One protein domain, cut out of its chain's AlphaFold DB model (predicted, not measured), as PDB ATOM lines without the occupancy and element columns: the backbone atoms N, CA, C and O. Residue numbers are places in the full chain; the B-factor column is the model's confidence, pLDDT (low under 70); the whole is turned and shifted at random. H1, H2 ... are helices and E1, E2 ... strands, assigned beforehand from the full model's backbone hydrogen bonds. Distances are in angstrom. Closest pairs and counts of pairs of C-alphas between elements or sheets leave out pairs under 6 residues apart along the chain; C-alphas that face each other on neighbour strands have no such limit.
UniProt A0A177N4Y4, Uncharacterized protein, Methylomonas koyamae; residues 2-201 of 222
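Overview. This is residues 2 to 201 of the 222 residues of an uncharacterized protein of Methylomonas koyamae (UniProt A0A177N4Y4). A body of seven antiparallel strands in one strongly twisted sheet, with the helices H1, H3 and H2 touching in a row beginning over E3, sends out one long helix as an arm: residues 175 to 201, of which 175 to 198 belong to H4, stick out. The sheet is two meanders, runs of strands each the antiparallel neighbour of the one before, E1 E2 E3 E4 and E5 E6 E7, joined where E4 pairs with E7. The 200 printed residues follow E1 E2 E3 E4 H1 H2 E5 E6 E7 H3 H4, and the sheet's order is E1 E2 E3 E4 E7 E6 E5. The class is mixed, helices and strands, with under half of the residues in named elements. The whole is loose, with a radius of gyration of the C-alphas of 21.0 A and spans of 81 by 40 by 38 A, the arm making the length.

Arrangement. Start after residues 2 to 34, which hold no named element, at edge strand E1, residues 35 to 39. It forms a hairpin with E2, residues 54 to 58; look at N 36 and O 57, 3.0 A apart. E2 and E3, residues 64 to 68, form a hairpin with N 56 and O 66 at 2.8 A. E3 and E4, residues 75 to 77, form another, with N 76 and O 67 at 2.8 A. H1, residues 81 to 89, is on the sheet at a height of 9.4 A over it, and its closest C-alphas to E3 are those of Glu 81 and Leu 64, 7.1 A. H2, residues 98 to 108, is not on the sheet. E5, residues 128 to 131, is the other edge strand and forms a hairpin with E6, residues 139 to 143, with N 130 and O 140 at 2.9 A. E6 and E7, residues 147 to 150, form a hairpin with N 143 and O 147 at 2.8 A, and E7 is also antiparallel to E4, with N 77 and O 148 at 2.9 A. H3, residues 154 to 163, touches H1 at a steep tilt of 48 degrees, closest at the C-alphas of Leu 159 and Leu 86, 6.4 A. H3 touches H2 at a shallow tilt of 14 degrees, opposite ways, closest at the C-alphas of Trp 161 and Leu 101, 6.2 A. H4, residues 166 to 198, is close to H3 but not clearly touching, about perpendicular at 86 degrees, with the C-alphas of Gln 167 and Trp 161 closest at 7.8 A. In H1, H2, H3 and H4 every O i to N i+4 pair is within hydrogen-bond range.

Along the chain. Find C-alpha 35 at (40.350, 59.075, 1.094), where E1 begins. H1 measures 12.1 A, H2 15.5 A, E6 13.0 A and H3 14.1 A. Then find C-alpha 166 at (61.547, 49.037, 11.646); from there H4 runs 47.9 A to C-alpha 198 at (72.354, 4.589, 25.839).

Size, cuts and confidence. The C-alphas of Cys 7 and Arg 201 are the two farthest apart, 83.0 A. The printed part has no cut. The links E1 to E2 and H2 to E5 are long. Look for pLDDT under 70 at residues 14, 30 to 33, 60 to 62, 110 to 112 and 194 to 201.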
ATOM      1  N   ALA A   2      50.875  65.707  15.109       78.69
ATOM      2  CA  ALA A   2      49.634  66.111  14.450       78.69
ATOM      3  C   ALA A   2      49.069  67.390  15.097       78.69
ATOM      4  O   ALA A   2      49.345  67.676  16.264       78.69
ATOM      5  N   ARG A   3      48.289  68.161  14.340       87.38
ATOM      6  CA  ARG A   3      47.578  69.350  14.834       87.38
ATOM      7  C   ARG A   3      46.082  69.087  14.818       87.38
ATOM      8  O   ARG A   3      45.601  68.325  13.984       87.38
ATOM      9  N   CYS A   4      45.360  69.709  15.741       87.12
ATOM     10  CA  CYS A   4      43.910  69.629  15.753       87.12
ATOM     11  C   CYS A   4      43.330  70.292  14.498       87.12
ATOM     12  O   CYS A   4      43.697  71.422  14.187       87.12
ATOM     13  N   ALA A   5      42.397  69.624  13.820       86.12
ATOM     14  CA  ALA A   5      41.744  70.151  12.624       86.12
ATOM     15  C   ALA A   5      40.894  71.405  12.912       86.12
ATOM     16  O   ALA A   5      40.719  72.240  12.032       86.12
ATOM     17  N   THR A   6      40.393  71.561  14.142       88.75
ATOM     18  CA  THR A   6      39.538  72.693  14.532       88.75
ATOM     19  C   THR A   6      40.332  73.879  15.072       88.75
ATOM     20  O   THR A   6      40.166  74.992  14.593       88.75
ATOM     21  N   CYS A   7      41.190  73.674  16.077       90.50
ATOM     22  CA  CYS A   7      41.877  74.781  16.763       90.50
ATOM     23  C   CYS A   7      43.375  74.881  16.452       90.50
ATOM     24  O   CYS A   7      44.066  75.702  17.047       90.50
ATOM     25  N   SER A   8      43.909  74.024  15.574       89.75
ATOM     26  CA  SER A   8      45.336  73.957  15.209       89.75
ATOM     27  C   SER A   8      46.318  73.666  16.354       89.75
ATOM     28  O   SER A   8      47.526  73.590  16.120       89.75
ATOM     29  N   ALA A   9      45.830  73.441  17.577       89.81
ATOM     30  CA  ALA A   9      46.669  73.119  18.721       89.81
ATOM     31  C   ALA A   9      47.413  71.784  18.518       89.81
ATOM     32  O   ALA A   9      46.877  70.872  17.875       89.81
ATOM     33  N   PRO A  10      48.631  71.635  19.070       87.56
ATOM     34  CA  PRO A  10      49.377  70.388  18.971       87.56
ATOM     35  C   PRO A  10      48.620  69.255  19.673       87.56
ATOM     36  O   PRO A  10      48.193  69.389  20.824       87.56
ATOM     37  N   LEU A  11      48.459  68.131  18.975       84.81
ATOM     38  CA  LEU A  11      47.927  66.901  19.549       84.81
ATOM     39  C   LEU A  11      49.069  66.112  20.182       84.81
ATOM     40  O   LEU A  11      50.122  65.923  19.567       84.81
ATOM     41  N   ALA A  12      48.843  65.639  21.408       78.88
ATOM     42  CA  ALA A  12      49.763  64.705  22.039       78.88
ATOM     43  C   ALA A  12      49.846  63.404  21.220       78.88
ATOM     44  O   ALA A  12      48.945  63.057  20.448       78.88
ATOM     45  N   ALA A  13      50.937  62.668  21.387       73.38
ATOM     46  CA  ALA A  13      51.081  61.370  20.754       73.38
ATOM     47  C   ALA A  13      49.945  60.424  21.194       73.38
ATOM     48  O   ALA A  13      49.589  60.357  22.372       73.38
ATOM     49  N   ASN A  14      49.358  59.704  20.233       68.44
ATOM     50  CA  ASN A  14      48.311  58.700  20.457       68.44
ATOM     51  C   ASN A  14      47.045  59.195  21.197       68.44
ATOM     52  O   ASN A  14      46.295  58.374  21.728       68.44
ATOM     53  N   THR A  15      46.767  60.507  21.228       76.06
ATOM     54  CA  THR A  15      45.440  61.018  21.609       76.06
ATOM     55  C   THR A  15      44.655  61.432  20.380       76.06
ATOM     56  O   THR A  15      45.118  62.216  19.556       76.06
ATOM     57  N   GLN A  16      43.427  60.939  20.299       79.00
ATOM     58  CA  GLN A  16      42.454  61.384  19.309       79.00
ATOM     59  C   GLN A  16      41.704  62.639  19.760       79.00
ATOM     60  O   GLN A  16      41.185  63.364  18.922       79.00
ATOM     61  N   VAL A  17      41.646  62.921  21.064       84.62
ATOM     62  CA  VAL A  17      40.928  64.077  21.614       84.62
ATOM     63  C   VAL A  17      41.910  65.219  21.844       84.62
ATOM     64  O   VAL A  17      42.930  65.053  22.519       84.62
ATOM     65  N   CYS A  18      41.600  66.391  21.296       87.50
ATOM     66  CA  CYS A  18      42.358  67.598  21.575       87.50
ATOM     67  C   CYS A  18      42.136  68.031  23.029       87.50
ATOM     68  O   CYS A  18      41.008  68.321  23.418       87.50
ATOM     69  N   ARG A  19      43.210  68.160  23.816       89.12
ATOM     70  CA  ARG A  19      43.127  68.646  25.207       89.12
ATOM     71  C   ARG A  19      42.654  70.098  25.343       89.12
ATOM     72  O   ARG A  19      42.332  70.521  26.442       89.12
ATOM     73  N   TYR A  20      42.676  70.860  24.249       88.88
ATOM     74  CA  TYR A  20      42.354  72.286  24.248       88.88
ATOM     75  C   TYR A  20      40.892  72.549  23.881       88.88
ATOM     76  O   TYR A  20      40.214  73.274  24.593       88.88
ATOM     77  N   CYS A  21      40.394  71.960  22.788       90.50
ATOM     78  CA  CYS A  21      39.018  72.183  22.320       90.50
ATOM     79  C   CYS A  21      38.093  70.965  22.469       90.50
ATOM     80  O   CYS A  21      36.922  71.048  22.119       90.50
ATOM     81  N   GLY A  22      38.602  69.811  22.917       83.88
ATOM     82  CA  GLY A  22      37.811  68.591  23.111       83.88
ATOM     83  C   GLY A  22      37.412  67.849  21.828       83.88
ATOM     84  O   GLY A  22      36.873  66.747  21.904       83.88
ATOM     85  N   VAL A  23      37.698  68.398  20.644       87.06
ATOM     86  CA  VAL A  23      37.366  67.751  19.366       87.06
ATOM     87  C   VAL A  23      38.172  66.468  19.175       87.06
ATOM     88  O   VAL A  23      39.377  66.420  19.453       87.06
ATOM     89  N   ARG A  24      37.507  65.430  18.653       84.44
ATOM     90  CA  ARG A  24      38.164  64.220  18.149       84.44
ATOM     91  C   ARG A  24      38.727  64.453  16.753       84.44
ATOM     92  O   ARG A  24      38.037  64.966  15.885       84.44
ATOM     93  N   ASN A  25      39.963  64.031  16.540       86.81
ATOM     94  CA  ASN A  25      40.700  64.212  15.299       86.81
ATOM     95  C   ASN A  25      40.981  62.848  14.675       86.81
ATOM     96  O   ASN A  25      41.400  61.920  15.368       86.81
ATOM     97  N   ASP A  26      40.768  62.749  13.369       87.31
ATOM     98  CA  ASP A  26      41.248  61.638  12.553       87.31
ATOM     99  C   ASP A  26      42.751  61.850  12.325       87.31
ATOM    100  O   ASP A  26      43.151  62.839  11.721       87.31
ATOM    101  N   ILE A  27      43.598  61.000  12.904       85.75
ATOM    102  CA  ILE A  27      45.060  61.186  12.880       85.75
ATOM    103  C   ILE A  27      45.682  60.478  11.673       85.75
ATOM    104  O   ILE A  27      46.748  60.881  11.195       85.75
ATOM    105  N   ASP A  28      45.042  59.402  11.224       86.38
ATOM    106  CA  ASP A  28      45.601  58.475  10.250       86.38
ATOM    107  C   ASP A  28      45.329  58.904   8.817       86.38
ATOM    108  O   ASP A  28      46.247  58.858   7.995       86.38
ATOM    109  N   LEU A  29      44.117  59.376   8.525       80.06
ATOM    110  CA  LEU A  29      43.749  59.767   7.168       80.06
ATOM    111  C   LEU A  29      43.812  61.285   6.966       80.06
ATOM    112  O   LEU A  29      44.206  61.752   5.895       80.06
ATOM    113  N   HIS A  30      43.509  62.088   7.989       69.38
ATOM    114  CA  HIS A  30      43.419  63.540   7.819       69.38
ATOM    115  C   HIS A  30      44.770  64.182   7.448       69.38
ATOM    116  O   HIS A  30      45.717  64.208   8.236       69.38
ATOM    117  N   GLY A  31      44.847  64.752   6.241       60.28
ATOM    118  CA  GLY A  31      46.011  65.501   5.752       60.28
ATOM    119  C   GLY A  31      47.245  64.659   5.406       60.28
ATOM    120  O   GLY A  31      48.290  65.232   5.109       60.28
ATOM    121  N   LYS A  32      47.145  63.322   5.444       66.06
ATOM    122  CA  LYS A  32      48.238  62.400   5.077       66.06
ATOM    123  C   LYS A  32      47.880  61.509   3.898       66.06
ATOM    124  O   LYS A  32      48.711  61.326   3.017       66.06
ATOM    125  N   GLN A  33      46.663  60.972   3.887       65.62
ATOM    126  CA  GLN A  33      46.170  60.109   2.821       65.62
ATOM    127  C   GLN A  33      44.800  60.611   2.382       65.62
ATOM    128  O   GLN A  33      43.867  60.680   3.179       65.62
ATOM    129  N   GLY A  34      44.681  61.008   1.116       70.94
ATOM    130  CA  GLY A  34      43.378  61.342   0.555       70.94
ATOM    131  C   GLY A  34      42.511  60.087   0.537       70.94
ATOM    132  O   GLY A  34      42.923  59.079  -0.035       70.94
ATOM    133  N   PHE A  35      41.330  60.152   1.149       84.38
ATOM    134  CA  PHE A  35      40.350  59.075   1.094       84.38
ATOM    135  C   PHE A  35      39.045  59.564   0.479       84.38
ATOM    136  O   PHE A  35      38.689  60.741   0.585       84.38
ATOM    137  N   ARG A  36      38.317  58.643  -0.148       87.44
ATOM    138  CA  ARG A  36      36.952  58.872  -0.627       87.44
ATOM    139  C   ARG A  36      36.038  57.834   0.002       87.44
ATOM    140  O   ARG A  36      36.339  56.649  -0.052       87.44
ATOM    141  N   VAL A  37      34.921  58.274   0.572       88.25
ATOM    142  CA  VAL A  37      33.878  57.351   1.032       88.25
ATOM    143  C   VAL A  37      33.216  56.733  -0.197       88.25
ATOM    144  O   VAL A  37      32.722  57.453  -1.065       88.25
ATOM    145  N   VAL A  38      33.274  55.407  -0.282       89.00
ATOM    146  CA  VAL A  38      32.666  54.607  -1.351       89.00
ATOM    147  C   VAL A  38      31.293  54.123  -0.908       89.00
ATOM    148  O   VAL A  38      30.335  54.251  -1.664       89.00
ATOM    149  N   ASP A  39      31.197  53.663   0.338       87.88
ATOM    150  CA  ASP A  39      29.948  53.283   0.989       87.88
ATOM    151  C   ASP A  39      29.911  53.865   2.407       87.88
ATOM    152  O   ASP A  39      30.849  53.708   3.189       87.88
ATOM    153  N   ALA A  40      28.837  54.582   2.734       81.38
ATOM    154  CA  ALA A  40      28.657  55.232   4.028       81.38
ATOM    155  C   ALA A  40      27.937  54.345   5.062       81.38
ATOM    156  O   ALA A  40      27.872  54.735   6.229       81.38
ATOM    157  N   GLY A  41      27.393  53.196   4.647       74.31
ATOM    158  CA  GLY A  41      26.564  52.313   5.471       74.31
ATOM    159  C   GLY A  41      26.913  50.842   5.274       74.31
ATOM    160  O   GLY A  41      26.027  50.026   5.022       74.31
ATOM    161  N   GLY A  42      28.202  50.517   5.383       77.75
ATOM    162  CA  GLY A  42      28.720  49.171   5.192       77.75
ATOM    163  C   GLY A  42      28.108  48.154   6.157       77.75
ATOM    164  O   GLY A  42      27.649  48.464   7.258       77.75
ATOM    165  N   ARG A  43      28.117  46.884   5.740       84.31
ATOM    166  CA  ARG A  43      27.479  45.760   6.459       84.31
ATOM    167  C   ARG A  43      28.198  45.346   7.746       84.31
ATOM    168  O   ARG A  43      27.679  44.526   8.497       84.31
ATOM    169  N   ARG A  44      29.420  45.836   7.959       92.81
ATOM    170  CA  ARG A  44      30.289  45.477   9.084       92.81
ATOM    171  C   ARG A  44      30.110  46.498  10.204       92.81
ATOM    172  O   ARG A  44      30.036  47.692   9.943       92.81
ATOM    173  N   GLU A  45      30.090  46.049  11.453       95.38
ATOM    174  CA  GLU A  45      29.946  46.939  12.611       95.38
ATOM    175  C   GLU A  45      31.295  47.269  13.254       95.38
ATOM    176  O   GLU A  45      32.189  46.427  13.377       95.38
ATOM    177  N   CYS A  46      31.431  48.505  13.726       95.50
ATOM    178  CA  CYS A  46      32.578  48.930  14.504       95.50
ATOM    179  C   CYS A  46      32.573  48.216  15.866       95.50
ATOM    180  O   CYS A  46      31.676  48.462  16.672       95.50
ATOM    181  N   PRO A  47      33.616  47.448  16.220       94.69
ATOM    182  CA  PRO A  47      33.651  46.694  17.469       94.69
ATOM    183  C   PRO A  47      33.815  47.577  18.712       94.69
ATOM    184  O   PRO A  47      33.711  47.088  19.834       94.69
ATOM    185  N   GLN A  48      34.094  48.871  18.528       92.62
ATOM    186  CA  GLN A  48      34.206  49.840  19.615       92.62
ATOM    187  C   GLN A  48      32.955  50.711  19.778       92.62
ATOM    188  O   GLN A  48      32.661  51.135  20.893       92.62
ATOM    189  N   CYS A  49      32.253  51.015  18.683       93.44
ATOM    190  CA  CYS A  49      31.128  51.955  18.673       93.44
ATOM    191  C   CYS A  49      29.768  51.286  18.436       93.44
ATOM    192  O   CYS A  49      28.760  51.887  18.779       93.44
ATOM    193  N   GLY A  50      29.730  50.085  17.850       93.00
ATOM    194  CA  GLY A  50      28.488  49.400  17.477       93.00
ATOM    195  C   GLY A  50      27.734  50.050  16.311       93.00
ATOM    196  O   GLY A  50      26.547  49.812  16.152       93.00
ATOM    197  N   ILE A  51      28.397  50.902  15.522       93.69
ATOM    198  CA  ILE A  51      27.817  51.546  14.333       93.69
ATOM    199  C   ILE A  51      28.359  50.905  13.055       93.69
ATOM    200  O   ILE A  51      29.464  50.360  13.074       93.69
ATOM    201  N   GLY A  52      27.624  51.027  11.948       95.06
ATOM    202  CA  GLY A  52      28.088  50.594  10.628       95.06
ATOM    203  C   GLY A  52      29.411  51.256  10.232       95.06
ATOM    204  O   GLY A  52      29.619  52.455  10.451       95.06
ATOM    205  N   LEU A  53      30.327  50.458   9.692       95.62
ATOM    206  CA  LEU A  53      31.585  50.920   9.120       95.62
ATOM    207  C   LEU A  53      31.345  51.491   7.722       95.62
ATOM    208  O   LEU A  53      30.418  51.105   7.020       95.62
ATOM    209  N   GLN A  54      32.174  52.454   7.345       95.19
ATOM    210  CA  GLN A  54      32.191  53.041   6.014       95.19
ATOM    211  C   GLN A  54      33.305  52.389   5.210       95.19
ATOM    212  O   GLN A  54      34.447  52.371   5.674       95.19
ATOM    213  N   THR A  55      33.024  51.962   3.986       94.31
ATOM    214  CA  THR A  55      34.083  51.581   3.058       94.31
ATOM    215  C   THR A  55      34.698  52.851   2.478       94.31
ATOM    216  O   THR A  55      34.014  53.679   1.863       94.31
ATOM    217  N   VAL A  56      36.000  53.026   2.676       91.88
ATOM    218  CA  VAL A  56      36.775  54.151   2.151       91.88
ATOM    219  C   VAL A  56      37.850  53.646   1.200       91.88
ATOM    220  O   VAL A  56      38.591  52.724   1.520       91.88
ATOM    221  N   ALA A  57      37.948  54.278   0.035       90.12
ATOM    222  CA  ALA A  57      39.043  54.052  -0.894       90.12
ATOM    223  C   ALA A  57      40.230  54.941  -0.506       90.12
ATOM    224  O   ALA A  57      40.079  56.165  -0.381       90.12
ATOM    225  N   LEU A  58      41.394  54.325  -0.323       86.00
ATOM    226  CA  LEU A  58      42.689  54.954  -0.095       86.00
ATOM    227  C   LEU A  58      43.540  54.854  -1.357       86.00
ATOM    228  O   LEU A  58      43.596  53.796  -1.974       86.00
ATOM    229  N   ASN A  59      44.282  55.924  -1.656       70.75
ATOM    230  CA  ASN A  59      45.235  56.024  -2.767       70.75
ATOM    231  C   ASN A  59      44.613  55.813  -4.162       70.75
ATOM    232  O   ASN A  59      43.951  54.826  -4.453       70.75
ATOM    233  N   ARG A  60      44.871  56.741  -5.088       56.44
ATOM    234  CA  ARG A  60      44.296  56.663  -6.445       56.44
ATOM    235  C   ARG A  60      44.894  55.547  -7.312       56.44
ATOM    236  O   ARG A  60      44.279  55.187  -8.304       56.44
ATOM    237  N   GLU A  61      46.075  55.039  -6.963       56.22
ATOM    238  CA  GLU A  61      46.837  54.100  -7.800       56.22
ATOM    239  C   GLU A  61      46.594  52.623  -7.460       56.22
ATOM    240  O   GLU A  61      46.692  51.780  -8.344       56.22
ATOM    241  N   ALA A  62      46.268  52.305  -6.203       61.78
ATOM    242  CA  ALA A  62      46.158  50.923  -5.718       61.78
ATOM    243  C   ALA A  62      44.715  50.472  -5.428       61.78
ATOM    244  O   ALA A  62      44.523  49.328  -5.029       61.78
ATOM    245  N   ASP A  63      43.731  51.366  -5.596       75.88
ATOM    246  CA  ASP A  63      42.299  51.135  -5.337       75.88
ATOM    247  C   ASP A  63      42.029  50.359  -4.031       75.88
ATOM    248  O   ASP A  63      41.266  49.390  -3.976       75.88
ATOM    249  N   LEU A  64      42.722  50.763  -2.961       89.56
ATOM    250  CA  LEU A  64      42.702  50.061  -1.684       89.56
ATOM    251  C   LEU A  64      41.434  50.434  -0.918       89.56
ATOM    252  O   LEU A  64      41.296  51.567  -0.458       89.56
ATOM    253  N   HIS A  65      40.525  49.483  -0.744       92.31
ATOM    254  CA  HIS A  65      39.267  49.693  -0.038       92.31
ATOM    255  C   HIS A  65      39.367  49.160   1.381       92.31
ATOM    256  O   HIS A  65      39.532  47.970   1.572       92.31
ATOM    257  N   ILE A  66      39.233  50.032   2.376       94.00
ATOM    258  CA  ILE A  66      39.269  49.627   3.782       94.00
ATOM    259  C   ILE A  66      38.004  50.065   4.501       94.00
ATOM    260  O   ILE A  66      37.289  50.966   4.064       94.00
ATOM    261  N   GLU A  67      37.764  49.483   5.664       95.38
ATOM    262  CA  GLU A  67      36.618  49.825   6.492       95.38
ATOM    263  C   GLU A  67      37.017  50.829   7.576       95.38
ATOM    264  O   GLU A  67      37.999  50.648   8.298       95.38
ATOM    265  N   ARG A  68      36.233  51.895   7.728       94.38
ATOM    266  CA  ARG A  68      36.498  53.003   8.647       94.38
ATOM    267  C   ARG A  68      35.282  53.330   9.493       94.38
ATOM    268  O   ARG A  68      34.183  53.538   8.994       94.38
ATOM    269  N   CYS A  69      35.491  53.500  10.793       94.75
ATOM    270  CA  CYS A  69      34.458  54.027  11.677       94.75
ATOM    271  C   CYS A  69      34.395  55.561  11.611       94.75
ATOM    272  O   CYS A  69      35.386  56.239  11.880       94.75
ATOM    273  N   ALA A  70      33.214  56.126  11.355       92.25
ATOM    274  CA  ALA A  70      33.018  57.578  11.326       92.25
ATOM    275  C   ALA A  70      33.113  58.260  12.710       92.25
ATOM    276  O   ALA A  70      33.287  59.474  12.777       92.25
ATOM    277  N   GLN A  71      33.000  57.506  13.812       91.56
ATOM    278  CA  GLN A  71      32.930  58.059  15.175       91.56
ATOM    279  C   GLN A  71      34.235  57.926  15.971       91.56
ATOM    280  O   GLN A  71      34.617  58.843  16.706       91.56
ATOM    281  N   CYS A  72      34.893  56.765  15.899       91.50
ATOM    282  CA  CYS A  72      36.175  56.538  16.573       91.50
ATOM    283  C   CYS A  72      37.378  56.586  15.634       91.50
ATOM    284  O   CYS A  72      38.500  56.540  16.128       91.50
ATOM    285  N   PHE A  73      37.155  56.658  14.318       93.12
ATOM    286  CA  PHE A  73      38.205  56.654  13.294       93.12
ATOM    287  C   PHE A  73      39.102  55.408  13.319       93.12
ATOM    288  O   PHE A  73      40.206  55.429  12.792       93.12
ATOM    289  N   GLY A  74      38.635  54.321  13.941       93.81
ATOM    290  CA  GLY A  74      39.283  53.020  13.835       93.81
ATOM    291  C   GLY A  74      39.140  52.455  12.426       93.81
ATOM    292  O   GLY A  74      38.146  52.723  11.742       93.81
ATOM    293  N   LEU A  75      40.150  51.693  12.025       95.31
ATOM    294  CA  LEU A  75      40.316  51.162  10.683       95.31
ATOM    295  C   LEU A  75      40.383  49.639  10.739       95.31
ATOM    296  O   LEU A  75      41.044  49.064  11.609       95.31
ATOM    297  N   PHE A  76      39.715  48.993   9.797       96.88
ATOM    298  CA  PHE A  76      39.786  47.559   9.591       96.88
ATOM    299  C   PHE A  76      40.303  47.270   8.190       96.88
ATOM    300  O   PHE A  76      39.813  47.832   7.212       96.88
ATOM    301  N   PHE A  77      41.302  46.401   8.147       96.25
ATOM    302  CA  PHE A  77      42.010  45.984   6.950       96.25
ATOM    303  C   PHE A  77      41.757  44.498   6.744       96.25
ATOM    304  O   PHE A  77      42.037  43.698   7.648       96.25
ATOM    305  N   ASP A  78      41.262  44.139   5.567       95.62
ATOM    306  CA  ASP A  78      41.190  42.757   5.106       95.62
ATOM    307  C   ASP A  78      42.624  42.207   4.893       95.62
ATOM    308  O   ASP A  78      43.619  42.944   4.981       95.62
ATOM    309  N   PRO A  79      42.806  40.885   4.720       95.19
ATOM    310  CA  PRO A  79      44.135  40.287   4.721       95.19
ATOM    311  C   PRO A  79      45.014  40.852   3.594       95.19
ATOM    312  O   PRO A  79      44.647  40.779   2.426       95.19
ATOM    313  N   GLY A  80      46.191  41.380   3.945       91.50
ATOM    314  CA  GLY A  80      47.152  41.962   3.000       91.50
ATOM    315  C   GLY A  80      46.991  43.467   2.761       91.50
ATOM    316  O   GLY A  80      47.918  44.107   2.266       91.50
ATOM    317  N   GLU A  81      45.860  44.068   3.132       93.88
ATOM    318  CA  GLU A  81      45.588  45.485   2.856       93.88
ATOM    319  C   GLU A  81      46.464  46.436   3.675       93.88
ATOM    320  O   GLU A  81      46.896  47.480   3.181       93.88
ATOM    321  N   LEU A  82      46.759  46.079   4.929       93.12
ATOM    322  CA  LEU A  82      47.645  46.874   5.776       93.12
ATOM    323  C   LEU A  82      49.073  46.871   5.223       93.12
ATOM    324  O   LEU A  82      49.735  47.908   5.209       93.12
ATOM    325  N   GLU A  83      49.554  45.722   4.758       91.88
ATOM    326  CA  GLU A  83      50.864  45.588   4.132       91.88
ATOM    327  C   GLU A  83      50.944  46.437   2.859       91.88
ATOM    328  O   GLU A  83      51.861  47.254   2.744       91.88
ATOM    329  N   VAL A  84      49.935  46.349   1.981       91.31
ATOM    330  CA  VAL A  84      49.813  47.191   0.775       91.31
ATOM    331  C   VAL A  84      49.855  48.675   1.134       91.31
ATOM    332  O   VAL A  84      50.605  49.439   0.522       91.31
ATOM    333  N   LEU A  85      49.113  49.095   2.165       90.69
ATOM    334  CA  LEU A  85      49.131  50.478   2.636       90.69
ATOM    335  C   LEU A  85      50.534  50.914   3.069       90.69
ATOM    336  O   LEU A  85      51.010  51.985   2.682       90.69
ATOM    337  N   LEU A  86      51.196  50.107   3.899       90.25
ATOM    338  CA  LEU A  86      52.513  50.429   4.436       90.25
ATOM    339  C   LEU A  86      53.583  50.435   3.342       90.25
ATOM    340  O   LEU A  86      54.507  51.245   3.413       90.25
ATOM    341  N   ASP A  87      53.534  49.504   2.389       89.44
ATOM    342  CA  ASP A  87      54.468  49.404   1.257       89.44
ATOM    343  C   ASP A  87      54.266  50.544   0.252       89.44
ATOM    344  O   ASP A  87      55.249  51.134  -0.189       89.44
ATOM    345  N   GLY A  88      53.021  50.935  -0.027       86.88
ATOM    346  CA  GLY A  88      52.723  52.076  -0.897       86.88
ATOM    347  C   GLY A  88      53.044  53.442  -0.274       86.88
ATOM    348  O   GLY A  88      53.339  54.397  -0.985       86.88
ATOM    349  N   SER A  89      53.018  53.553   1.059       84.88
ATOM    350  CA  SER A  89      53.192  54.839   1.760       84.88
ATOM    351  C   SER A  89      54.635  55.159   2.169       84.88
ATOM    352  O   SER A  89      54.925  56.286   2.588       84.88
ATOM    353  N   VAL A  90      55.538  54.176   2.139       84.94
ATOM    354  CA  VAL A  90      56.925  54.329   2.598       84.94
ATOM    355  C   VAL A  90      57.866  53.691   1.589       84.94
ATOM    356  O   VAL A  90      57.840  52.480   1.395       84.94
ATOM    357  N   ALA A  91      58.731  54.512   0.989       83.19
ATOM    358  CA  ALA A  91      59.789  54.036   0.107       83.19
ATOM    359  C   ALA A  91      60.715  53.037   0.820       83.19
ATOM    360  O   ALA A  91      60.857  53.058   2.045       83.19
ATOM    361  N   GLN A  92      61.368  52.180   0.036       80.94
ATOM    362  CA  GLN A  92      62.318  51.206   0.564       80.94
ATOM    363  C   GLN A  92      63.444  51.923   1.315       80.94
ATOM    364  O   GLN A  92      64.105  52.814   0.780       80.94
ATOM    365  N   VAL A  93      63.642  51.535   2.573       84.50
ATOM    366  CA  VAL A  93      64.692  52.082   3.434       84.50
ATOM    367  C   VAL A  93      65.902  51.152   3.357       84.50
ATOM    368  O   VAL A  93      65.739  49.934   3.368       84.50
ATOM    369  N   ALA A  94      67.110  51.711   3.260       82.50
ATOM    370  CA  ALA A  94      68.345  50.926   3.173       82.50
ATOM    371  C   ALA A  94      68.871  50.460   4.544       82.50
ATOM    372  O   ALA A  94      69.537  49.431   4.622       82.50
ATOM    373  N   ASP A  95      68.571  51.201   5.614       85.69
ATOM    374  CA  ASP A  95      69.065  50.933   6.969       85.69
ATOM    375  C   ASP A  95      68.015  51.283   8.041       85.69
ATOM    376  O   ASP A  95      67.014  51.944   7.761       85.69
ATOM    377  N   PHE A  96      68.217  50.833   9.279       86.00
ATOM    378  CA  PHE A  96      67.327  51.099  10.408       86.00
ATOM    379  C   PHE A  96      67.983  51.986  11.471       86.00
ATOM    380  O   PHE A  96      69.124  51.790  11.878       86.00
ATOM    381  N   ASN A  97      67.221  52.946  11.998       88.25
ATOM    382  CA  ASN A  97      67.686  53.861  13.038       88.25
ATOM    383  C   ASN A  97      67.136  53.433  14.407       88.25
ATOM    384  O   ASN A  97      66.014  53.782  14.784       88.25
ATOM    385  N   LEU A  98      67.934  52.669  15.163       86.31
ATOM    386  CA  LEU A  98      67.551  52.167  16.490       86.31
ATOM    387  C   LEU A  98      67.170  53.281  17.487       86.31
ATOM    388  O   LEU A  98      66.101  53.159  18.093       86.31
ATOM    389  N   PRO A  99      67.958  54.365  17.664       88.75
ATOM    390  CA  PRO A  99      67.559  55.476  18.530       88.75
ATOM    391  C   PRO A  99      66.205  56.086  18.152       88.75
ATOM    392  O   PRO A  99      65.375  56.347  19.023       88.75
ATOM    393  N   LEU A 100      65.943  56.269  16.855       85.94
ATOM    394  CA  LEU A 100      64.674  56.812  16.373       85.94
ATOM    395  C   LEU A 100      63.504  55.868  16.680       85.94
ATOM    396  O   LEU A 100      62.483  56.321  17.190       85.94
ATOM    397  N   LEU A 101      63.663  54.560  16.452       87.31
ATOM    398  CA  LEU A 101      62.653  53.550  16.793       87.31
ATOM    399  C   LEU A 101      62.317  53.560  18.293       87.31
ATOM    400  O   LEU A 101      61.150  53.493  18.681       87.31
ATOM    401  N   GLN A 102      63.330  53.676  19.155       85.88
ATOM    402  CA  GLN A 102      63.130  53.772  20.602       85.88
ATOM    403  C   GLN A 102      62.407  55.061  21.004       85.88
ATOM    404  O   GLN A 102      61.524  55.020  21.861       85.88
ATOM    405  N   ASN A 103      62.751  56.190  20.382       85.50
ATOM    406  CA  ASN A 103      62.098  57.473  20.643       85.50
ATOM    407  C   ASN A 103      60.623  57.443  20.235       85.50
ATOM    408  O   ASN A 103      59.777  57.800  21.049       85.50
ATOM    409  N   ILE A 104      60.317  56.928  19.039       84.69
ATOM    410  CA  ILE A 104      58.941  56.744  18.555       84.69
ATOM    411  C   ILE A 104      58.127  55.944  19.578       84.69
ATOM    412  O   ILE A 104      57.068  56.395  20.014       84.69
ATOM    413  N   ASN A 105      58.650  54.798  20.028       85.50
ATOM    414  CA  ASN A 105      57.976  53.954  21.013       85.50
ATOM    415  C   ASN A 105      57.779  54.659  22.358       85.50
ATOM    416  O   ASN A 105      56.698  54.575  22.935       85.50
ATOM    417  N   ARG A 106      58.803  55.358  22.861       84.81
ATOM    418  CA  ARG A 106      58.753  56.052  24.154       84.81
ATOM    419  C   ARG A 106      57.749  57.200  24.142       84.81
ATOM    420  O   ARG A 106      56.974  57.330  25.080       84.81
ATOM    421  N   GLU A 107      57.743  58.006  23.085       80.88
ATOM    422  CA  GLU A 107      56.820  59.136  22.938       80.88
ATOM    423  C   GLU A 107      55.366  58.683  22.783       80.88
ATOM    424  O   GLU A 107      54.444  59.384  23.197       80.88
ATOM    425  N   ARG A 108      55.152  57.509  22.183       78.06
ATOM    426  CA  ARG A 108      53.825  56.959  21.882       78.06
ATOM    427  C   ARG A 108      53.311  55.985  22.945       78.06
ATOM    428  O   ARG A 108      52.136  55.613  22.909       78.06
ATOM    429  N   TYR A 109      54.138  55.574  23.898       76.44
ATOM    430  CA  TYR A 109      53.720  54.677  24.968       76.44
ATOM    431  C   TYR A 109      52.693  55.348  25.893       76.44
ATOM    432  O   TYR A 109      52.882  56.474  26.345       76.44
ATOM    433  N   GLN A 110      51.600  54.642  26.185       69.44
ATOM    434  CA  GLN A 110      50.553  55.090  27.106       69.44
ATOM    435  C   GLN A 110      50.348  54.026  28.194       69.44
ATOM    436  O   GLN A 110      49.734  52.997  27.900       69.44
ATOM    437  N   PRO A 111      50.838  54.243  29.429       64.50
ATOM    438  CA  PRO A 111      50.785  53.233  30.489       64.50
ATOM    439  C   PRO A 111      49.361  52.923  30.971       64.50
ATOM    440  O   PRO A 111      49.070  51.793  31.342       64.50
ATOM    441  N   GLU A 112      48.459  53.904  30.935       66.75
ATOM    442  CA  GLU A 112      47.136  53.814  31.572       66.75
ATOM    443  C   GLU A 112      46.000  53.444  30.606       66.75
ATOM    444  O   GLU A 112      44.822  53.550  30.945       66.75
ATOM    445  N   ARG A 113      46.307  53.026  29.371       71.12
ATOM    446  CA  ARG A 113      45.255  52.724  28.392       71.12
ATOM    447  C   ARG A 113      44.548  51.413  28.769       71.12
ATOM    448  O   ARG A 113      45.186  50.359  28.728       71.12
ATOM    449  N   PRO A 114      43.234  51.429  29.073       75.62
ATOM    450  CA  PRO A 114      42.520  50.219  29.458       75.62
ATOM    451  C   PRO A 114      42.506  49.215  28.302       75.62
ATOM    452  O   PRO A 114      42.214  49.563  27.153       75.62
ATOM    453  N   VAL A 115      42.813  47.954  28.611       81.56
ATOM    454  CA  VAL A 115      42.807  46.868  27.629       81.56
ATOM    455  C   VAL A 115      41.362  46.504  27.299       81.56
ATOM    456  O   VAL A 115      40.611  46.056  28.159       81.56
ATOM    457  N   LYS A 116      40.978  46.683  26.033       85.31
ATOM    458  CA  LYS A 116      39.687  46.246  25.493       85.31
ATOM    459  C   LYS A 116      39.918  45.164  24.444       85.31
ATOM    460  O   LYS A 116      40.757  45.333  23.556       85.31
ATOM    461  N   TYR A 117      39.186  44.060  24.563       91.19
ATOM    462  CA  TYR A 117      39.152  43.003  23.556       91.19
ATOM    463  C   TYR A 117      38.042  43.299  22.556       91.19
ATOM    464  O   TYR A 117      36.918  43.607  22.946       91.19
ATOM    465  N   LEU A 118      38.372  43.225  21.270       94.31
ATOM    466  CA  LEU A 118      37.466  43.581  20.184       94.31
ATOM    467  C   LEU A 118      37.006  42.325  19.444       94.31
ATOM    468  O   LEU A 118      37.795  41.407  19.216       94.31
ATOM    469  N   LYS A 119      35.732  42.298  19.047       96.00
ATOM    470  CA  LYS A 119      35.188  41.273  18.151       96.00
ATOM    471  C   LYS A 119      35.536  41.602  16.701       96.00
ATOM    472  O   LYS A 119      35.618  42.767  16.327       96.00
ATOM    473  N   CYS A 120      35.752  40.581  15.884       96.88
ATOM    474  CA  CYS A 120      35.977  40.761  14.457       96.88
ATOM    475  C   CYS A 120      34.698  41.292  13.784       96.88
ATOM    476  O   CYS A 120      33.656  40.660  13.951       96.88
ATOM    477  N   PRO A 121      34.761  42.365  12.973       95.38
ATOM    478  CA  PRO A 121      33.593  42.885  12.254       95.38
ATOM    479  C   PRO A 121      32.938  41.879  11.294       95.38
ATOM    480  O   PRO A 121      31.777  42.049  10.936       95.38
ATOM    481  N   VAL A 122      33.671  40.834  10.886       95.69
ATOM    482  CA  VAL A 122      33.210  39.818   9.928       95.69
ATOM    483  C   VAL A 122      32.628  38.589  10.632       95.69
ATOM    484  O   VAL A 122      31.478  38.243  10.400       95.69
ATOM    485  N   CYS A 123      33.388  37.930  11.518       95.88
ATOM    486  CA  CYS A 123      32.931  36.697  12.183       95.88
ATOM    487  C   CYS A 123      32.499  36.851  13.638       95.88
ATOM    488  O   CYS A 123      32.133  35.860  14.261       95.88
ATOM    489  N   GLN A 124      32.598  38.050  14.215       94.62
ATOM    490  CA  GLN A 124      32.210  38.344  15.600       94.62
ATOM    491  C   GLN A 124      32.976  37.563  16.689       94.62
ATOM    492  O   GLN A 124      32.685  37.698  17.879       94.62
ATOM    493  N   VAL A 125      34.018  36.810  16.317       95.94
ATOM    494  CA  VAL A 125      34.951  36.157  17.248       95.94
ATOM    495  C   VAL A 125      35.936  37.186  17.804       95.94
ATOM    496  O   VAL A 125      36.362  38.096  17.088       95.94
ATOM    497  N   LEU A 126      36.313  37.042  19.078       96.25
ATOM    498  CA  LEU A 126      37.324  37.889  19.713       96.25
ATOM    499  C   LEU A 126      38.654  37.826  18.950       96.25
ATOM    500  O   LEU A 126      39.172  36.751  18.647       96.25
ATOM    501  N   MET A 127      39.197  38.997  18.640       96.06
ATOM    502  CA  MET A 127      40.465  39.145  17.939       96.06
ATOM    503  C   MET A 127      41.645  39.038  18.905       96.06
ATOM    504  O   MET A 127      41.587  39.478  20.055       96.06
ATOM    505  N   ASN A 128      42.751  38.491  18.405       94.94
ATOM    506  CA  ASN A 128      43.977  38.343  19.172       94.94
ATOM    507  C   ASN A 128      44.752  39.653  19.171       94.94
ATOM    508  O   ASN A 128      45.078  40.200  18.116       94.94
ATOM    509  N   ARG A 129      45.098  40.132  20.361       93.88
ATOM    510  CA  ARG A 129      45.989  41.278  20.520       93.88
ATOM    511  C   ARG A 129      47.419  40.824  20.274       93.88
ATOM    512  O   ARG A 129      47.916  39.954  20.983       93.88
ATOM    513  N   MET A 130      48.076  41.416  19.287       91.94
ATOM    514  CA  MET A 130      49.460  41.093  18.959       91.94
ATOM    515  C   MET A 130      50.251  42.348  18.624       91.94
ATOM    516  O   MET A 130      49.716  43.312  18.080       91.94
ATOM    517  N   LEU A 131      51.536  42.329  18.954       92.12
ATOM    518  CA  LEU A 131      52.472  43.331  18.465       92.12
ATOM    519  C   LEU A 131      52.656  43.119  16.953       92.12
ATOM    520  O   LEU A 131      52.901  41.989  16.538       92.12
ATOM    521  N   TYR A 132      52.526  44.177  16.148       91.88
ATOM    522  CA  TYR A 132      52.586  44.055  14.683       91.88
ATOM    523  C   TYR A 132      53.974  43.632  14.175       91.88
ATOM    524  O   TYR A 132      54.087  42.774  13.309       91.88
ATOM    525  N   GLY A 133      55.030  44.201  14.756       89.56
ATOM    526  CA  GLY A 133      56.419  43.875  14.434       89.56
ATOM    527  C   GLY A 133      57.365  44.191  15.586       89.56
ATOM    528  O   GLY A 133      56.997  44.879  16.549       89.56
ATOM    529  N   TYR A 134      58.594  43.695  15.499       87.00
ATOM    530  CA  TYR A 134      59.636  43.889  16.496       87.00
ATOM    531  C   TYR A 134      59.848  45.380  16.777       87.00
ATOM    532  O   TYR A 134      60.136  46.172  15.881       87.00
ATOM    533  N   GLN A 135      59.678  45.761  18.046       84.94
ATOM    534  CA  GLN A 135      59.795  47.150  18.501       84.94
ATOM    535  C   GLN A 135      58.928  48.144  17.706       84.94
ATOM    536  O   GLN A 135      59.301  49.301  17.554       84.94
ATOM    537  N   SER A 136      57.763  47.713  17.216       88.19
ATOM    538  CA  SER A 136      56.779  48.626  16.613       88.19
ATOM    539  C   SER A 136      56.004  49.447  17.636       88.19
ATOM    540  O   SER A 136      55.430  50.463  17.275       88.19
ATOM    541  N   GLY A 137      55.900  48.976  18.884       87.81
ATOM    542  CA  GLY A 137      55.080  49.616  19.919       87.81
ATOM    543  C   GLY A 137      53.579  49.661  19.601       87.81
ATOM    544  O   GLY A 137      52.812  50.253  20.362       87.81
ATOM    545  N   VAL A 138      53.139  49.038  18.503       90.62
ATOM    546  CA  VAL A 138      51.746  49.020  18.047       90.62
ATOM    547  C   VAL A 138      51.149  47.644  18.287       90.62
ATOM    548  O   VAL A 138      51.547  46.651  17.674       90.62
ATOM    549  N   VAL A 139      50.157  47.600  19.175       91.69
ATOM    550  CA  VAL A 139      49.342  46.407  19.414       91.69
ATOM    551  C   VAL A 139      48.106  46.477  18.530       91.69
ATOM    552  O   VAL A 139      47.243  47.330  18.743       91.69
ATOM    553  N   VAL A 140      48.026  45.567  17.564       93.88
ATOM    554  CA  VAL A 140      46.882  45.407  16.660       93.88
ATOM    555  C   VAL A 140      45.967  44.296  17.160       93.88
ATOM    556  O   VAL A 140      46.404  43.389  17.874       93.88
ATOM    557  N   ASN A 141      44.691  44.342  16.777       95.81
ATOM    558  CA  ASN A 141      43.757  43.248  17.030       95.81
ATOM    559  C   ASN A 141      43.596  42.444  15.736       95.81
ATOM    560  O   ASN A 141      42.984  42.921  14.785       95.81
ATOM    561  N   ARG A 142      44.151  41.233  15.684       96.38
ATOM    562  CA  ARG A 142      44.138  40.372  14.497       96.38
ATOM    563  C   ARG A 142      43.098  39.266  14.616       96.38
ATOM    564  O   ARG A 142      43.106  38.481  15.565       96.38
ATOM    565  N   CYS A 143      42.245  39.156  13.606       96.75
ATOM    566  CA  CYS A 143      41.462  37.959  13.347       96.75
ATOM    567  C   CYS A 143      42.315  36.943  12.572       96.75
ATOM    568  O   CYS A 143      43.111  37.318  11.713       96.75
ATOM    569  N   ARG A 144      42.147  35.644  12.848       93.81
ATOM    570  CA  ARG A 144      42.907  34.588  12.153       93.81
ATOM    571  C   ARG A 144      42.605  34.512  10.654       93.81
ATOM    572  O   ARG A 144      43.514  34.205   9.897       93.81
ATOM    573  N   SER A 145      41.362  34.774  10.253       94.44
ATOM    574  CA  SER A 145      40.890  34.554   8.880       94.44
ATOM    575  C   SER A 145      40.511  35.827   8.126       94.44
ATOM    576  O   SER A 145      40.595  35.828   6.907       94.44
ATOM    577  N   HIS A 146      40.084  36.893   8.815       95.44
ATOM    578  CA  HIS A 146      39.428  38.025   8.142       95.44
ATOM    579  C   HIS A 146      40.244  39.306   8.052       95.44
ATOM    580  O   HIS A 146      39.928  40.111   7.198       95.44
ATOM    581  N   GLY A 147      41.227  39.552   8.923       95.62
ATOM    582  CA  GLY A 147      41.941  40.831   8.876       95.62
ATOM    583  C   GLY A 147      42.415  41.363  10.218       95.62
ATOM    584  O   GLY A 147      42.466  40.643  11.222       95.62
ATOM    585  N   VAL A 148      42.769  42.645  10.223       97.12
ATOM    586  CA  VAL A 148      43.338  43.357  11.369       97.12
ATOM    587  C   VAL A 148      42.590  44.656  11.640       97.12
ATOM    588  O   VAL A 148      42.254  45.412  10.736       97.12
ATOM    589  N   TRP A 149      42.344  44.923  12.919       97.12
ATOM    590  CA  TRP A 149      41.780  46.174  13.406       97.12
ATOM    591  C   TRP A 149      42.863  47.033  14.053       97.12
ATOM    592  O   TRP A 149      43.601  46.562  14.934       97.12
ATOM    593  N   LEU A 150      42.900  48.300  13.646       94.69
ATOM    594  CA  LEU A 150      43.782  49.332  14.163       94.69
ATOM    595  C   LEU A 150      42.962  50.493  14.722       94.69
ATOM    596  O   LEU A 150      42.023  50.992  14.102       94.69
ATOM    597  N   ASP A 151      43.344  50.940  15.910       92.12
ATOM    598  CA  ASP A 151      42.781  52.143  16.508       92.12
ATOM    599  C   ASP A 151      43.347  53.391  15.818       92.12
ATOM    600  O   ASP A 151      44.482  53.398  15.338       92.12
ATOM    601  N   ASN A 152      42.587  54.482  15.853       89.81
ATOM    602  CA  ASN A 152      43.017  55.775  15.327       89.81
ATOM    603  C   ASN A 152      44.395  56.202  15.877       89.81
ATOM    604  O   ASN A 152      44.643  56.192  17.089       89.81
ATOM    605  N   GLY A 153      45.286  56.595  14.972       87.31
ATOM    606  CA  GLY A 153      46.671  56.982  15.221       87.31
ATOM    607  C   GLY A 153      47.676  55.832  15.112       87.31
ATOM    608  O   GLY A 153      48.883  56.097  15.051       87.31
ATOM    609  N   GLN A 154      47.230  54.570  15.099       90.88
ATOM    610  CA  GLN A 154      48.133  53.420  15.014       90.88
ATOM    611  C   GLN A 154      48.729  53.252  13.616       90.88
ATOM    612  O   GLN A 154      49.900  52.887  13.516       90.88
ATOM    613  N   VAL A 155      47.992  53.573  12.546       91.50
ATOM    614  CA  VAL A 155      48.551  53.534  11.183       91.50
ATOM    615  C   VAL A 155      49.666  54.567  11.047       91.50
ATOM    616  O   VAL A 155      50.758  54.248  10.582       91.50
ATOM    617  N   SER A 156      49.451  55.788  11.536       89.12
ATOM    618  CA  SER A 156      50.478  56.832  11.584       89.12
ATOM    619  C   SER A 156      51.732  56.382  12.328       89.12
ATOM    620  O   SER A 156      52.842  56.677  11.890       89.12
ATOM    621  N   HIS A 157      51.557  55.669  13.442       89.94
ATOM    622  CA  HIS A 157      52.663  55.109  14.211       89.94
ATOM    623  C   HIS A 157      53.420  54.044  13.399       89.94
ATOM    624  O   HIS A 157      54.642  54.118  13.295       89.94
ATOM    625  N   LEU A 158      52.717  53.106  12.754       91.94
ATOM    626  CA  LEU A 158      53.351  52.095  11.900       91.94
ATOM    627  C   LEU A 158      54.113  52.713  10.722       91.94
ATOM    628  O   LEU A 158      55.199  52.244  10.389       91.94
ATOM    629  N   LEU A 159      53.594  53.786  10.124       90.50
ATOM    630  CA  LEU A 159      54.282  54.511   9.054       90.50
ATOM    631  C   LEU A 159      55.579  55.168   9.544       90.50
ATOM    632  O   LEU A 159      56.591  55.099   8.854       90.50
ATOM    633  N   GLU A 160      55.578  55.786  10.726       90.19
ATOM    634  CA  GLU A 160      56.791  56.349  11.339       90.19
ATOM    635  C   GLU A 160      57.815  55.257  11.676       90.19
ATOM    636  O   GLU A 160      58.992  55.387  11.339       90.19
ATOM    637  N   TRP A 161      57.359  54.151  12.270       92.31
ATOM    638  CA  TRP A 161      58.190  52.985  12.565       92.31
ATOM    639  C   TRP A 161      58.829  52.406  11.297       92.31
ATOM    640  O   TRP A 161      60.033  52.145  11.261       92.31
ATOM    641  N   LYS A 162      58.047  52.256  10.225       92.19
ATOM    642  CA  LYS A 162      58.547  51.748   8.948       92.19
ATOM    643  C   LYS A 162      59.543  52.708   8.300       92.19
ATOM    644  O   LYS A 162      60.589  52.255   7.844       92.19
ATOM    645  N   LYS A 163      59.274  54.020   8.327       91.25
ATOM    646  CA  LYS A 163      60.210  55.061   7.855       91.25
ATOM    647  C   LYS A 163      61.543  55.033   8.604       91.25
ATOM    648  O   LYS A 163      62.573  55.311   8.007       91.25
ATOM    649  N   ALA A 164      61.535  54.662   9.882       90.56
ATOM    650  CA  ALA A 164      62.743  54.473  10.682       90.56
ATOM    651  C   ALA A 164      63.467  53.129  10.419       90.56
ATOM    652  O   ALA A 164      64.423  52.804  11.124       90.56
ATOM    653  N   GLY A 165      63.021  52.340   9.434       91.44
ATOM    654  CA  GLY A 165      63.595  51.040   9.072       91.44
ATOM    655  C   GLY A 165      63.129  49.880   9.957       91.44
ATOM    656  O   GLY A 165      63.730  48.806   9.949       91.44
ATOM    657  N   GLY A 166      62.043  50.052  10.716       91.50
ATOM    658  CA  GLY A 166      61.547  49.037  11.646       91.50
ATOM    659  C   GLY A 166      61.257  47.675  11.001       91.50
ATOM    660  O   GLY A 166      61.543  46.641  11.599       91.50
ATOM    661  N   GLN A 167      60.778  47.656   9.752       91.19
ATOM    662  CA  GLN A 167      60.499  46.418   9.014       91.19
ATOM    663  C   GLN A 167      61.772  45.613   8.692       91.19
ATOM    664  O   GLN A 167      61.745  44.382   8.723       91.19
ATOM    665  N   LEU A 168      62.901  46.282   8.422       91.12
ATOM    666  CA  LEU A 168      64.193  45.615   8.213       91.12
ATOM    667  C   LEU A 168      64.666  44.950   9.505       91.12
ATOM    668  O   LEU A 168      65.083  43.790   9.501       91.12
ATOM    669  N   LEU A 169      64.561  45.681  10.619       90.62
ATOM    670  CA  LEU A 169      64.923  45.175  11.937       90.62
ATOM    671  C   LEU A 169      64.052  43.978  12.336       90.62
ATOM    672  O   LEU A 169      64.577  42.985  12.839       90.62
ATOM    673  N   ASP A 170      62.745  44.053  12.084       92.00
ATOM    674  CA  ASP A 170      61.811  42.955  12.327       92.00
ATOM    675  C   ASP A 170      62.177  41.699  11.534       92.00
ATOM    676  O   ASP A 170      62.313  40.622  12.118       92.00
ATOM    677  N   ARG A 171      62.448  41.839  10.231       91.94
ATOM    678  CA  ARG A 171      62.875  40.719   9.383       91.94
ATOM    679  C   ARG A 171      64.166  40.084   9.901       91.94
ATOM    680  O   ARG A 171      64.227  38.863  10.043       91.94
ATOM    681  N   LYS A 172      65.171  40.903  10.237       91.62
ATOM    682  CA  LYS A 172      66.447  40.438  10.805       91.62
ATOM    683  C   LYS A 172      66.226  39.659  12.106       91.62
ATOM    684  O   LYS A 172      66.741  38.557  12.265       91.62
ATOM    685  N   LYS A 173      65.425  40.202  13.028       92.19
ATOM    686  CA  LYS A 173      65.170  39.589  14.340       92.19
ATOM    687  C   LYS A 173      64.318  38.328  14.255       92.19
ATOM    688  O   LYS A 173      64.565  37.386  15.007       92.19
ATOM    689  N   THR A 174      63.346  38.281  13.352       90.06
ATOM    690  CA  THR A 174      62.558  37.072  13.103       90.06
ATOM    691  C   THR A 174      63.431  35.952  12.540       90.06
ATOM    692  O   THR A 174      63.360  34.832  13.044       90.06
ATOM    693  N   ALA A 175      64.324  36.257  11.592       90.56
ATOM    694  CA  ALA A 175      65.278  35.284  11.061       90.56
ATOM    695  C   ALA A 175      66.236  34.753  12.146       90.56
ATOM    696  O   ALA A 175      66.398  33.542  12.285       90.56
ATOM    697  N   GLU A 176      66.805  35.636  12.979       91.31
ATOM    698  CA  GLU A 176      67.659  35.242  14.112       91.31
ATOM    699  C   GLU A 176      66.926  34.304  15.090       91.31
ATOM    700  O   GLU A 176      67.499  33.325  15.570       91.31
ATOM    701  N   ARG A 177      65.648  34.579  15.388       88.50
ATOM    702  CA  ARG A 177      64.823  33.739  16.272       88.50
ATOM    703  C   ARG A 177      64.530  32.371  15.666       88.50
ATOM    704  O   ARG A 177      64.611  31.376  16.378       88.50
ATOM    705  N   GLN A 178      64.200  32.321  14.378       87.69
ATOM    706  CA  GLN A 178      63.944  31.065  13.672       87.69
ATOM    707  C   GLN A 178      65.201  30.192  13.610       87.69
ATOM    708  O   GLN A 178      65.119  29.000  13.898       87.69
ATOM    709  N   ALA A 179      66.365  30.789  13.331       87.56
ATOM    710  CA  ALA A 179      67.643  30.081  13.348       87.56
ATOM    711  C   ALA A 179      67.932  29.472  14.731       87.56
ATOM    712  O   ALA A 179      68.203  28.278  14.829       87.56
ATOM    713  N   ARG A 180      67.779  30.255  15.811       84.50
ATOM    714  CA  ARG A 180      67.968  29.765  17.190       84.50
ATOM    715  C   ARG A 180      67.006  28.635  17.556       84.50
ATOM    716  O   ARG A 180      67.441  27.639  18.124       84.50
ATOM    717  N   ALA A 181      65.728  28.763  17.204       82.44
ATOM    718  CA  ALA A 181      64.731  27.726  17.462       82.44
ATOM    719  C   ALA A 181      65.048  26.419  16.712       82.44
ATOM    720  O   ALA A 181      64.885  25.331  17.269       82.44
ATOM    721  N   GLY A 182      65.546  26.514  15.473       81.19
ATOM    722  CA  GLY A 182      66.038  25.364  14.711       81.19
ATOM    723  C   GLY A 182      67.211  24.672  15.407       81.19
ATOM    724  O   GLY A 182      67.171  23.458  15.608       81.19
ATOM    725  N   THR A 183      68.205  25.442  15.862       80.62
ATOM    726  CA  THR A 183      69.366  24.911  16.595       80.62
ATOM    727  C   THR A 183      68.966  24.250  17.915       80.62
ATOM    728  O   THR A 183      69.448  23.165  18.227       80.62
ATOM    729  N   GLU A 184      68.061  24.851  18.692       78.50
ATOM    730  CA  GLU A 184      67.561  24.259  19.942       78.50
ATOM    731  C   GLU A 184      66.771  22.968  19.702       78.50
ATOM    732  O   GLU A 184      66.919  22.004  20.454       78.50
ATOM    733  N   THR A 185      65.962  22.924  18.642       80.62
ATOM    734  CA  THR A 185      65.214  21.717  18.261       80.62
ATOM    735  C   THR A 185      66.171  20.596  17.852       80.62
ATOM    736  O   THR A 185      66.012  19.468  18.310       80.62
ATOM    737  N   ALA A 186      67.212  20.915  17.075       77.12
ATOM    738  CA  ALA A 186      68.256  19.966  16.695       77.12
ATOM    739  C   ALA A 186      69.051  19.454  17.911       77.12
ATOM    740  O   ALA A 186      69.261  18.249  18.035       77.12
ATOM    741  N   LYS A 187      69.419  20.337  18.855       80.12
ATOM    742  CA  LYS A 187      70.082  19.952  20.118       80.12
ATOM    743  C   LYS A 187      69.207  19.011  20.957       80.12
ATOM    744  O   LYS A 187      69.711  18.027  21.494       80.12
ATOM    745  N   ARG A 188      67.897  19.278  21.051       78.19
ATOM    746  CA  ARG A 188      66.944  18.415  21.776       78.19
ATOM    747  C   ARG A 188      66.758  17.053  21.109       78.19
ATOM    748  O   ARG A 188      66.762  16.051  21.816       78.19
ATOM    749  N   ALA A 189      66.625  17.014  19.782       78.25
ATOM    750  CA  ALA A 189      66.517  15.763  19.031       78.25
ATOM    751  C   ALA A 189      67.774  14.899  19.212       78.25
ATOM    752  O   ALA A 189      67.673  13.758  19.652       78.25
ATOM    753  N   PHE A 190      68.960  15.487  19.027       77.44
ATOM    754  CA  PHE A 190      70.234  14.789  19.214       77.44
ATOM    755  C   PHE A 190      70.406  14.237  20.640       77.44
ATOM    756  O   PHE A 190      70.802  13.089  20.820       77.44
ATOM    757  N   SER A 191      70.059  15.026  21.666       76.94
ATOM    758  CA  SER A 191      70.115  14.572  23.062       76.94
ATOM    759  C   SER A 191      69.134  13.431  23.357       76.94
ATOM    760  O   SER A 191      69.460  12.552  24.153       76.94
ATOM    761  N   SER A 192      67.946  13.441  22.744       76.31
ATOM    762  CA  SER A 192      66.950  12.372  22.883       76.31
ATOM    763  C   SER A 192      67.420  11.076  22.219       76.31
ATOM    764  O   SER A 192      67.321  10.008  22.822       76.31
ATOM    765  N   ASP A 193      67.970  11.167  21.008       74.88
ATOM    766  CA  ASP A 193      68.459  10.011  20.252       74.88
ATOM    767  C   ASP A 193      69.659   9.347  20.947       74.88
ATOM    768  O   ASP A 193      69.726   8.120  21.050       74.88
ATOM    769  N   TYR A 194      70.571  10.150  21.507       69.38
ATOM    770  CA  TYR A 194      71.699   9.651  22.297       69.38
ATOM    771  C   TYR A 194      71.240   8.950  23.588       69.38
ATOM    772  O   TYR A 194      71.714   7.858  23.907       69.38
ATOM    773  N   ALA A 195      70.274   9.529  24.311       69.38
ATOM    774  CA  ALA A 195      69.715   8.926  25.522       69.38
ATOM    775  C   ALA A 195      68.967   7.609  25.233       69.38
ATOM    776  O   ALA A 195      69.089   6.648  25.995       69.38
ATOM    777  N   ALA A 196      68.244   7.529  24.110       64.69
ATOM    778  CA  ALA A 196      67.584   6.302  23.669       64.69
ATOM    779  C   ALA A 196      68.603   5.200  23.324       64.69
ATOM    780  O   ALA A 196      68.435   4.053  23.750       64.69
ATOM    781  N   ALA A 197      69.696   5.552  22.637       60.25
ATOM    782  CA  ALA A 197      70.781   4.630  22.296       60.25
ATOM    783  C   ALA A 197      71.584   4.138  23.521       60.25
ATOM    784  O   ALA A 197      72.099   3.018  23.512       60.25
ATOM    785  N   GLY A 198      71.670   4.941  24.588       55.44
ATOM    786  CA  GLY A 198      72.354   4.589  25.839       55.44
ATOM    787  C   GLY A 198      71.606   3.582  26.722       55.44
ATOM    788  O   GLY A 198      72.231   2.885  27.517       55.44
ATOM    789  N   SER A 199      70.286   3.435  26.558       53.84
ATOM    790  CA  SER A 199      69.468   2.528  27.385       53.84
ATOM    791  C   SER A 199      69.645   1.029  27.078       53.84
ATOM    792  O   SER A 199      69.123   0.189  27.809       53.84
ATOM    793  N   GLY A 200      70.400   0.678  26.025       49.03
ATOM    794  CA  GLY A 200      70.574  -0.702  25.553       49.03
ATOM    795  C   GLY A 200      72.002  -1.262  25.577       49.03
ATOM    796  O   GLY A 200      72.213  -2.348  25.040       49.03
ATOM    797  N   ARG A 201      73.000  -0.566  26.144       47.94
ATOM    798  CA  ARG A 201      74.409  -1.009  26.088       47.94
ATOM    799  C   ARG A 201      74.947  -1.435  27.453       47.94
ATOM    800  O   ARG A 201      75.235  -0.612  28.315       47.94
TER     801      ARG A 201